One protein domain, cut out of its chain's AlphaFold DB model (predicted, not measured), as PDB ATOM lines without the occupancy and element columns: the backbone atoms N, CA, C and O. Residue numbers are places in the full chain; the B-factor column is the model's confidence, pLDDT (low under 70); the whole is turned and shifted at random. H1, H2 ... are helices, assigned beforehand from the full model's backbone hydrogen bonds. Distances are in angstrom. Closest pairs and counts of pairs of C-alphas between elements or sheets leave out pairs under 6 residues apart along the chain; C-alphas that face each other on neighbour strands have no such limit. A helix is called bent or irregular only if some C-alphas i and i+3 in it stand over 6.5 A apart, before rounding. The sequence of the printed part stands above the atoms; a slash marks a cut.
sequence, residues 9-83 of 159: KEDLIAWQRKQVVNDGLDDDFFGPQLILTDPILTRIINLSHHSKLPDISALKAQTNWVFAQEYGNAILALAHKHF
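This is residues 9 to 83 of the 159 residues of an uncharacterized protein of Paxillus involutus ATCC 200175 (UniProt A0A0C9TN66). H5, H3 and H4 cross in a cluster, and H1 reaches away from it to short H2. The 75 printed residues include five named helices, H1 to H5, and no named strand: all helix. The whole is compact, radius of gyration of the C-alphas 11.8 A, spanning 35 by 22 by 19 A.

H5, residues 68 to 82, 18.8 A, is irregular: C-alphas 70 and 73 are 7.6 A apart. It ends at C-alpha (48.735, 6.896, 6.334). H1, residues 9 to 22, 19.8 A, begins at (52.449, 3.292, -2.114). H3 is residues 38 to 49, H4 56 to 63, H2 31 to 34.

H5 touches H4, about perpendicular at 90 degrees, closest C-alphas Ala 68 and Lys 60, 5.4 A. H5 touches H3 with residues 79 to 80 alone, closest C-alphas Ala 79 and Ser 48, 5.8 A. H1 only just touches H5, with 3 pairs of C-alphas within 8 A. H1 touches H2 with residues 16 to 20 alone. O i to N i+4 pairs within hydrogen-bond range: every one in H3 and H4, 9 of 10 in H1, 9 of 11 in H5.

The farthest C-alphas, Asp 28 and Ser 51, are 35.1 A apart. The printed part has no cut, and no printed residue is under 70 in pLDDT.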
ATOM      1  N   LYS A   9      51.942   4.074  -0.985       95.25
ATOM      2  CA  LYS A   9      52.449   3.292  -2.114       95.25
ATOM      3  C   LYS A   9      53.892   2.839  -1.884       95.25
ATOM      4  O   LYS A   9      54.187   1.665  -2.079       95.25
ATOM      5  N   GLU A  10      54.771   3.752  -1.481       95.25
ATOM      6  CA  GLU A  10      56.178   3.441  -1.200       95.25
ATOM      7  C   GLU A  10      56.315   2.452  -0.047       95.25
ATOM      8  O   GLU A  10      57.033   1.465  -0.184       95.25
ATOM      9  N   ASP A  11      55.575   2.669   1.042       95.56
ATOM     10  CA  ASP A  11      55.592   1.781   2.206       95.56
ATOM     11  C   ASP A  11      55.110   0.363   1.842       95.56
ATOM     12  O   ASP A  11      55.704  -0.622   2.280       95.56
ATOM     13  N   LEU A  12      54.074   0.236   1.001       95.69
ATOM     14  CA  LEU A  12      53.586  -1.063   0.522       95.69
ATOM     15  C   LEU A  12      54.601  -1.770  -0.385       95.69
ATOM     16  O   LEU A  12      54.806  -2.972  -0.230       95.69
ATOM     17  N   ILE A  13      55.258  -1.045  -1.297       94.81
ATOM     18  CA  ILE A  13      56.300  -1.608  -2.176       94.81
ATOM     19  C   ILE A  13      57.520  -2.041  -1.355       94.81
ATOM     20  O   ILE A  13      58.080  -3.116  -1.581       94.81
ATOM     21  N   ALA A  14      57.943  -1.223  -0.392       94.81
ATOM     22  CA  ALA A  14      59.057  -1.547   0.490       94.81
ATOM     23  C   ALA A  14      58.743  -2.781   1.349       94.81
ATOM     24  O   ALA A  14      59.567  -3.693   1.443       94.81
ATOM     25  N   TRP A  15      57.535  -2.839   1.921       95.88
ATOM     26  CA  TRP A  15      57.057  -4.001   2.665       95.88
ATOM     27  C   TRP A  15      57.035  -5.259   1.794       95.88
ATOM     28  O   TRP A  15      57.583  -6.280   2.192       95.88
ATOM     29  N   GLN A  16      56.484  -5.166   0.585       94.25
ATOM     30  CA  GLN A  16      56.392  -6.278  -0.358       94.25
ATOM     31  C   GLN A  16      57.770  -6.860  -0.691       94.25
ATOM     32  O   GLN A  16      57.967  -8.066  -0.588       94.25
ATOM     33  N   ARG A  17      58.742  -6.009  -1.047       93.19
ATOM     34  CA  ARG A  17      60.118  -6.442  -1.351       93.19
ATOM     35  C   ARG A  17      60.768  -7.143  -0.166       93.19
ATOM     36  O   ARG A  17      61.425  -8.161  -0.341       93.19
ATOM     37  N   LYS A  18      60.569  -6.608   1.039       94.06
ATOM     38  CA  LYS A  18      61.082  -7.223   2.264       94.06
ATOM     39  C   LYS A  18      60.429  -8.582   2.523       94.06
ATOM     40  O   LYS A  18      61.123  -9.512   2.918       94.06
ATOM     41  N   GLN A  19      59.120  -8.691   2.307       94.31
ATOM     42  CA  GLN A  19      58.367  -9.905   2.604       94.31
ATOM     43  C   GLN A  19      58.751 -11.060   1.676       94.31
ATOM     44  O   GLN A  19      58.889 -12.186   2.130       94.31
ATOM     45  N   VAL A  20      59.016 -10.765   0.404       92.25
ATOM     46  CA  VAL A  20      59.465 -11.761  -0.582       92.25
ATOM     47  C   VAL A  20      60.782 -12.412  -0.167       92.25
ATOM     48  O   VAL A  20      60.885 -13.633  -0.182       92.25
ATOM     49  N   VAL A  21      61.749 -11.612   0.293       91.44
ATOM     50  CA  VAL A  21      63.022 -12.127   0.829       91.44
ATOM     51  C   VAL A  21      62.799 -12.907   2.126       91.44
ATOM     52  O   VAL A  21      63.410 -13.948   2.340       91.44
ATOM     53  N   ASN A  22      61.921 -12.418   3.006       91.88
ATOM     54  CA  ASN A  22      61.630 -13.079   4.278       91.88
ATOM     55  C   ASN A  22      61.021 -14.475   4.094       91.88
ATOM     56  O   ASN A  22      61.319 -15.379   4.871       91.88
ATOM     57  N   ASP A  23      60.188 -14.639   3.072       89.69
ATOM     58  CA  ASP A  23      59.469 -15.885   2.816       89.69
ATOM     59  C   ASP A  23      60.252 -16.827   1.882       89.69
ATOM     60  O   ASP A  23      59.760 -17.900   1.540       89.69
ATOM     61  N   GLY A  24      61.479 -16.450   1.490       88.50
ATOM     62  CA  GLY A  24      62.322 -17.220   0.569       88.50
ATOM     63  C   GLY A  24      61.709 -17.352  -0.825       88.50
ATOM     64  O   GLY A  24      61.895 -18.362  -1.500       88.50
ATOM     65  N   LEU A  25      60.908 -16.358  -1.213       86.00
ATOM     66  CA  LEU A  25      60.212 -16.267  -2.496       86.00
ATOM     67  C   LEU A  25      60.932 -15.319  -3.461       86.00
ATOM     68  O   LEU A  25      60.337 -14.856  -4.435       86.00
ATOM     69  N   ASP A  26      62.186 -14.974  -3.170       81.19
ATOM     70  CA  ASP A  26      63.047 -14.190  -4.042       81.19
ATOM     71  C   ASP A  26      63.440 -15.011  -5.273       81.19
ATOM     72  O   ASP A  26      64.534 -15.545  -5.392       81.19
ATOM     73  N   ASP A  27      62.499 -15.133  -6.204       79.69
ATOM     74  CA  ASP A  27      62.774 -15.633  -7.539       79.69
ATOM     75  C   ASP A  27      63.053 -14.471  -8.511       79.69
ATOM     76  O   ASP A  27      62.536 -13.356  -8.375       79.69
ATOM     77  N   ASP A  28      63.883 -14.745  -9.518       80.44
ATOM     78  CA  ASP A  28      64.246 -13.770 -10.553       80.44
ATOM     79  C   ASP A  28      63.123 -13.540 -11.587       80.44
ATOM     80  O   ASP A  28      63.262 -12.695 -12.474       80.44
ATOM     81  N   PHE A  29      62.021 -14.300 -11.528       81.12
ATOM     82  CA  PHE A  29      61.046 -14.389 -12.619       81.12
ATOM     83  C   PHE A  29      59.730 -13.653 -12.333       81.12
ATOM     84  O   PHE A  29      59.296 -12.813 -13.119       81.12
ATOM     85  N   PHE A  30      59.081 -13.964 -11.214       79.19
ATOM     86  CA  PHE A  30      57.870 -13.323 -10.707       79.19
ATOM     87  C   PHE A  30      58.196 -12.177  -9.745       79.19
ATOM     88  O   PHE A  30      57.494 -11.157  -9.728       79.19
ATOM     89  N   GLY A  31      59.262 -12.331  -8.955       84.06
ATOM     90  CA  GLY A  31      59.744 -11.324  -8.022       84.06
ATOM     91  C   GLY A  31      58.667 -10.849  -7.032       84.06
ATOM     92  O   GLY A  31      57.764 -11.600  -6.650       84.06
ATOM     93  N   PRO A  32      58.696  -9.568  -6.609       83.56
ATOM     94  CA  PRO A  32      57.839  -9.100  -5.526       83.56
ATOM     95  C   PRO A  32      56.333  -9.209  -5.782       83.56
ATOM     96  O   PRO A  32      55.536  -9.300  -4.839       83.56
ATOM     97  N   GLN A  33      55.924  -9.218  -7.054       88.00
ATOM     98  CA  GLN A  33      54.517  -9.280  -7.449       88.00
ATOM     99  C   GLN A  33      53.834 -10.591  -7.046       88.00
ATOM    100  O   GLN A  33      52.604 -10.619  -6.989       88.00
ATOM    101  N   LEU A  34      54.604 -11.629  -6.707       88.75
ATOM    102  CA  LEU A  34      54.087 -12.918  -6.256       88.75
ATOM    103  C   LEU A  34      53.182 -12.786  -5.021       88.75
ATOM    104  O   LEU A  34      52.132 -13.423  -4.944       88.75
ATOM    105  N   ILE A  35      53.551 -11.910  -4.082       92.44
ATOM    106  CA  ILE A  35      52.788 -11.694  -2.847       92.44
ATOM    107  C   ILE A  35      51.691 -10.640  -3.048       92.44
ATOM    108  O   ILE A  35      50.547 -10.829  -2.627       92.44
ATOM    109  N   LEU A  36      52.017  -9.514  -3.691       94.00
ATOM    110  CA  LEU A  36      51.127  -8.352  -3.785       94.00
ATOM    111  C   LEU A  36      51.165  -7.699  -5.175       94.00
ATOM    112  O   LEU A  36      51.932  -6.784  -5.435       94.00
ATOM    113  N   THR A  37      50.302  -8.136  -6.084       94.69
ATOM    114  CA  THR A  37      50.277  -7.596  -7.453       94.69
ATOM    115  C   THR A  37      49.875  -6.115  -7.511       94.69
ATOM    116  O   THR A  37      49.123  -5.617  -6.665       94.69
ATOM    117  N   ASP A  38      50.308  -5.408  -8.562       94.19
ATOM    118  CA  ASP A  38      50.002  -3.982  -8.769       94.19
ATOM    119  C   ASP A  38      48.496  -3.640  -8.723       94.19
ATOM    120  O   ASP A  38      48.132  -2.616  -8.123       94.19
ATOM    121  N   PRO A  39      47.576  -4.461  -9.285       95.56
ATOM    122  CA  PRO A  39      46.141  -4.209  -9.173       95.56
ATOM    123  C   PRO A  39      45.635  -4.265  -7.728       95.56
ATOM    124  O   PRO A  39      44.823  -3.427  -7.328       95.56
ATOM    125  N   ILE A  40      46.120  -5.222  -6.928       97.06
ATOM    126  CA  ILE A  40      45.731  -5.356  -5.519       97.06
ATOM    127  C   ILE A  40      46.310  -4.200  -4.704       97.06
ATOM    128  O   ILE A  40      45.576  -3.576  -3.937       97.06
ATOM    129  N   LEU A  41      47.578  -3.846  -4.927       96.38
ATOM    130  CA  LEU A  41      48.231  -2.701  -4.295       96.38
ATOM    131  C   LEU A  41      47.460  -1.401  -4.568       96.38
ATOM    132  O   LEU A  41      47.094  -0.673  -3.643       96.38
ATOM    133  N   THR A  42      47.119  -1.144  -5.833       96.56
ATOM    134  CA  THR A  42      46.328   0.031  -6.239       96.56
ATOM    135  C   THR A  42      44.940   0.021  -5.601       96.56
ATOM    136  O   THR A  42      44.435   1.054  -5.149       96.56
ATOM    137  N   ARG A  43      44.301  -1.153  -5.520       97.75
ATOM    138  CA  ARG A  43      43.001  -1.303  -4.866       97.75
ATOM    139  C   ARG A  43      43.080  -0.995  -3.372       97.75
ATOM    140  O   ARG A  43      42.201  -0.294  -2.878       97.75
ATOM    141  N   ILE A  44      44.116  -1.465  -2.677       97.50
ATOM    142  CA  ILE A  44      44.347  -1.175  -1.255       97.50
ATOM    143  C   ILE A  44      44.502   0.327  -1.045       97.50
ATOM    144  O   ILE A  44      43.783   0.878  -0.218       97.50
ATOM    145  N   ILE A  45      45.344   1.005  -1.833       96.50
ATOM    146  CA  ILE A  45      45.533   2.462  -1.735       96.50
ATOM    147  C   ILE A  45      44.191   3.192  -1.857       96.50
ATOM    148  O   ILE A  45      43.845   3.999  -0.994       96.50
ATOM    149  N   ASN A  46      43.399   2.860  -2.880       96.62
ATOM    150  CA  ASN A  46      42.085   3.465  -3.091       96.62
ATOM    151  C   ASN A  46      41.130   3.214  -1.912       96.62
ATOM    152  O   ASN A  46      40.403   4.111  -1.488       96.62
ATOM    153  N   LEU A  47      41.112   2.000  -1.358       96.75
ATOM    154  CA  LEU A  47      40.252   1.672  -0.221       96.75
ATOM    155  C   LEU A  47      40.692   2.385   1.065       96.75
ATOM    156  O   LEU A  47      39.829   2.867   1.802       96.75
ATOM    157  N   SER A  48      42.000   2.498   1.306       95.56
ATOM    158  CA  SER A  48      42.575   3.245   2.431       95.56
ATOM    159  C   SER A  48      42.196   4.719   2.368       95.56
ATOM    160  O   SER A  48      41.702   5.267   3.352       95.56
ATOM    161  N   HIS A  49      42.294   5.330   1.183       94.38
ATOM    162  CA  HIS A  49      41.930   6.730   0.955       94.38
ATOM    163  C   HIS A  49      40.459   7.036   1.298       94.38
ATOM    164  O   HIS A  49      40.104   8.155   1.667       94.38
ATOM    165  N   HIS A  50      39.589   6.028   1.191       93.69
ATOM    166  CA  HIS A  50      38.171   6.115   1.539       93.69
ATOM    167  C   HIS A  50      37.833   5.547   2.928       93.69
ATOM    168  O   HIS A  50      36.648   5.417   3.247       93.69
ATOM    169  N   SER A  51      38.834   5.197   3.744       93.44
ATOM    170  CA  SER A  51      38.673   4.567   5.064       93.44
ATOM    171  C   SER A  51      37.798   3.300   5.028       93.44
ATOM    172  O   SER A  51      37.006   3.052   5.934       93.44
ATOM    173  N   LYS A  52      37.903   2.499   3.956       95.00
ATOM    174  CA  LYS A  52      37.091   1.284   3.728       95.00
ATOM    175  C   LYS A  52      37.740  -0.013   4.224       95.00
ATOM    176  O   LYS A  52      37.194  -1.085   3.977       95.00
ATOM    177  N   LEU A  53      38.880   0.079   4.908       95.56
ATOM    178  CA  LEU A  53      39.642  -1.060   5.426       95.56
ATOM    179  C   LEU A  53      39.692  -1.048   6.967       95.56
ATOM    180  O   LEU A  53      40.742  -0.746   7.526       95.56
ATOM    181  N   PRO A  54      38.580  -1.321   7.676       94.19
ATOM    182  CA  PRO A  54      38.587  -1.388   9.139       94.19
ATOM    183  C   PRO A  54      39.300  -2.632   9.684       94.19
ATOM    184  O   PRO A  54      39.898  -2.568  10.751       94.19
ATOM    185  N   ASP A  55      39.236  -3.757   8.968       95.81
ATOM    186  CA  ASP A  55      39.737  -5.053   9.419       95.81
ATOM    187  C   ASP A  55      40.129  -5.962   8.236       95.81
ATOM    188  O   ASP A  55      39.923  -5.635   7.059       95.81
ATOM    189  N   ILE A  56      40.706  -7.128   8.554       97.38
ATOM    190  CA  ILE A  56      41.168  -8.114   7.564       97.38
ATOM    191  C   ILE A  56      40.002  -8.675   6.740       97.38
ATOM    192  O   ILE A  56      40.158  -8.969   5.553       97.38
ATOM    193  N   SER A  57      38.822  -8.826   7.347       96.81
ATOM    194  CA  SER A  57      37.638  -9.346   6.663       96.81
ATOM    195  C   SER A  57      37.201  -8.395   5.548       96.81
ATOM    196  O   SER A  57      36.966  -8.824   4.417       96.81
ATOM    197  N   ALA A  58      37.190  -7.089   5.823       96.12
ATOM    198  CA  ALA A  58      36.922  -6.052   4.840       96.12
ATOM    199  C   ALA A  58      37.992  -6.015   3.740       96.12
ATOM    200  O   ALA A  58      37.639  -5.933   2.562       96.12
ATOM    201  N   LEU A  59      39.276  -6.135   4.097       97.38
ATOM    202  CA  LEU A  59      40.369  -6.235   3.126       97.38
ATOM    203  C   LEU A  59      40.150  -7.411   2.169       97.38
ATOM    204  O   LEU A  59      40.114  -7.213   0.952       97.38
ATOM    205  N   LYS A  60      39.929  -8.616   2.706       97.81
ATOM    206  CA  LYS A  60      39.675  -9.826   1.916       97.81
ATOM    207  C   LYS A  60      38.431  -9.673   1.042       97.81
ATOM    208  O   LYS A  60      38.486  -9.956  -0.147       97.81
ATOM    209  N   ALA A  61      37.329  -9.170   1.594       96.94
ATOM    210  CA  ALA A  61      36.077  -9.004   0.857       96.94
ATOM    211  C   ALA A  61      36.178  -7.986  -0.294       96.94
ATOM    212  O   ALA A  61      35.502  -8.138  -1.308       96.94
ATOM    213  N   GLN A  62      36.999  -6.941  -0.152       97.19
ATOM    214  CA  GLN A  62      37.115  -5.857  -1.137       97.19
ATOM    215  C   GLN A  62      38.182  -6.089  -2.211       97.19
ATOM    216  O   GLN A  62      38.157  -5.413  -3.244       97.19
ATOM    217  N   THR A  63      39.138  -6.979  -1.946       97.25
ATOM    218  CA  THR A  63      40.279  -7.255  -2.835       97.25
ATOM    219  C   THR A  63      40.272  -8.678  -3.385       97.25
ATOM    220  O   THR A  63      40.902  -8.926  -4.404       97.25
ATOM    221  N   ASN A  64      39.572  -9.604  -2.722       95.94
ATOM    222  CA  ASN A  64      39.674 -11.046  -2.941       95.94
ATOM    223  C   ASN A  64      41.125 -11.568  -2.901       95.94
ATOM    224  O   ASN A  64      41.463 -12.555  -3.549       95.94
ATOM    225  N   TRP A  65      42.000 -10.882  -2.163       97.12
ATOM    226  CA  TRP A  65      43.410 -11.227  -2.075       97.12
ATOM    227  C   TRP A  65      43.613 -12.460  -1.189       97.12
ATOM    228  O   TRP A  65      43.186 -12.486  -0.031       97.12
ATOM    229  N   VAL A  66      44.260 -13.489  -1.741       95.50
ATOM    230  CA  VAL A  66      44.410 -14.804  -1.095       95.50
ATOM    231  C   VAL A  66      45.236 -14.738   0.190       95.50
ATOM    232  O   VAL A  66      44.870 -15.371   1.177       95.50
ATOM    233  N   PHE A  67      46.253 -13.874   0.225       95.69
ATOM    234  CA  PHE A  67      47.121 -13.691   1.388       95.69
ATOM    235  C   PHE A  67      46.589 -12.671   2.404       95.69
ATOM    236  O   PHE A  67      47.288 -12.296   3.344       95.69
ATOM    237  N   ALA A  68      45.336 -12.223   2.266       96.81
ATOM    238  CA  ALA A  68      44.759 -11.254   3.193       96.81
ATOM    239  C   ALA A  68      44.748 -11.757   4.646       96.81
ATOM    240  O   ALA A  68      44.884 -10.952   5.557       96.81
ATOM    241  N   GLN A  69      44.591 -13.061   4.887       96.94
ATOM    242  CA  GLN A  69      44.640 -13.612   6.250       96.94
ATOM    243  C   GLN A  69      46.049 -13.584   6.846       96.94
ATOM    244  O   GLN A  69      46.202 -13.301   8.028       96.94
ATOM    245  N   GLU A  70      47.058 -13.842   6.022       96.75
ATOM    246  CA  GLU A  70      48.450 -13.975   6.445       96.75
ATOM    247  C   GLU A  70      49.118 -12.609   6.628       96.75
ATOM    248  O   GLU A  70      49.645 -12.297   7.692       96.75
ATOM    249  N   TYR A  71      48.998 -11.736   5.627       97.31
ATOM    250  CA  TYR A  71      49.668 -10.436   5.624       97.31
ATOM    251  C   TYR A  71      48.743  -9.260   5.943       97.31
ATOM    252  O   TYR A  71      49.202  -8.123   6.074       97.31
ATOM    253  N   GLY A  72      47.435  -9.493   6.085       96.88
ATOM    254  CA  GLY A  72      46.448  -8.421   6.232       96.88
ATOM    255  C   GLY A  72      46.724  -7.486   7.401       96.88
ATOM    256  O   GLY A  72      46.548  -6.283   7.250       96.88
ATOM    257  N   ASN A  73      47.218  -7.999   8.531       97.62
ATOM    258  CA  ASN A  73      47.585  -7.161   9.678       97.62
ATOM    259  C   ASN A  73      48.688  -6.151   9.336       97.62
ATOM    260  O   ASN A  73      48.554  -4.971   9.655       97.62
ATOM    261  N   ALA A  74      49.750  -6.592   8.655       97.38
ATOM    262  CA  ALA A  74      50.846  -5.712   8.257       97.38
ATOM    263  C   ALA A  74      50.367  -4.653   7.252       97.38
ATOM    264  O   ALA A  74      50.649  -3.466   7.412       97.38
ATOM    265  N   ILE A  75      49.562  -5.064   6.267       97.50
ATOM    266  CA  ILE A  75      48.978  -4.153   5.276       97.50
ATOM    267  C   ILE A  75      48.048  -3.124   5.925       97.50
ATOM    268  O   ILE A  75      48.109  -1.943   5.586       97.50
ATOM    269  N   LEU A  76      47.194  -3.546   6.862       97.56
ATOM    270  CA  LEU A  76      46.288  -2.646   7.575       97.56
ATOM    271  C   LEU A  76      47.051  -1.662   8.456       97.56
ATOM    272  O   LEU A  76      46.702  -0.487   8.466       97.56
ATOM    273  N   ALA A  77      48.120  -2.097   9.126       96.75
ATOM    274  CA  ALA A  77      48.966  -1.204   9.912       96.75
ATOM    275  C   ALA A  77      49.587  -0.098   9.040       96.75
ATOM    276  O   ALA A  77      49.540   1.076   9.407       96.75
ATOM    277  N   LEU A  78      50.095  -0.448   7.851       96.62
ATOM    278  CA  LEU A  78      50.586   0.537   6.882       96.62
ATOM    279  C   LEU A  78      49.454   1.448   6.392       96.62
ATOM    280  O   LEU A  78      49.599   2.668   6.385       96.62
ATOM    281  N   ALA A  79      48.299   0.885   6.039       95.75
ATOM    282  CA  ALA A  79      47.141   1.660   5.605       95.75
ATOM    283  C   ALA A  79      46.684   2.668   6.671       95.75
ATOM    284  O   ALA A  79      46.456   3.827   6.340       95.75
ATOM    285  N   HIS A  80      46.584   2.254   7.935       95.00
ATOM    286  CA  HIS A  80      46.120   3.084   9.052       95.00
ATOM    287  C   HIS A  80      47.153   4.118   9.497       95.00
ATOM    288  O   HIS A  80      46.761   5.182   9.966       95.00
ATOM    289  N   LYS A  81      48.450   3.849   9.302       94.44
ATOM    290  CA  LYS A  81      49.524   4.836   9.496       94.44
ATOM    291  C   LYS A  81      49.341   6.052   8.581       94.44
ATOM    292  O   LYS A  81      49.546   7.176   9.023       94.44
ATOM    293  N   HIS A  82      48.945   5.828   7.325       93.81
ATOM    294  CA  HIS A  82      48.735   6.896   6.334       93.81
ATOM    295  C   HIS A  82      47.311   7.458   6.343       93.81
ATOM    296  O   HIS A  82      47.106   8.652   6.148       93.81
ATOM    297  N   PHE A  83      46.321   6.599   6.579       92.94
ATOM    298  CA  PHE A  83      44.899   6.932   6.580       92.94
ATOM    299  C   PHE A  83      44.224   6.316   7.812       92.94
ATOM    300  O   PHE A  83      43.629   5.235   7.716       92.94
TER     301      PHE A  83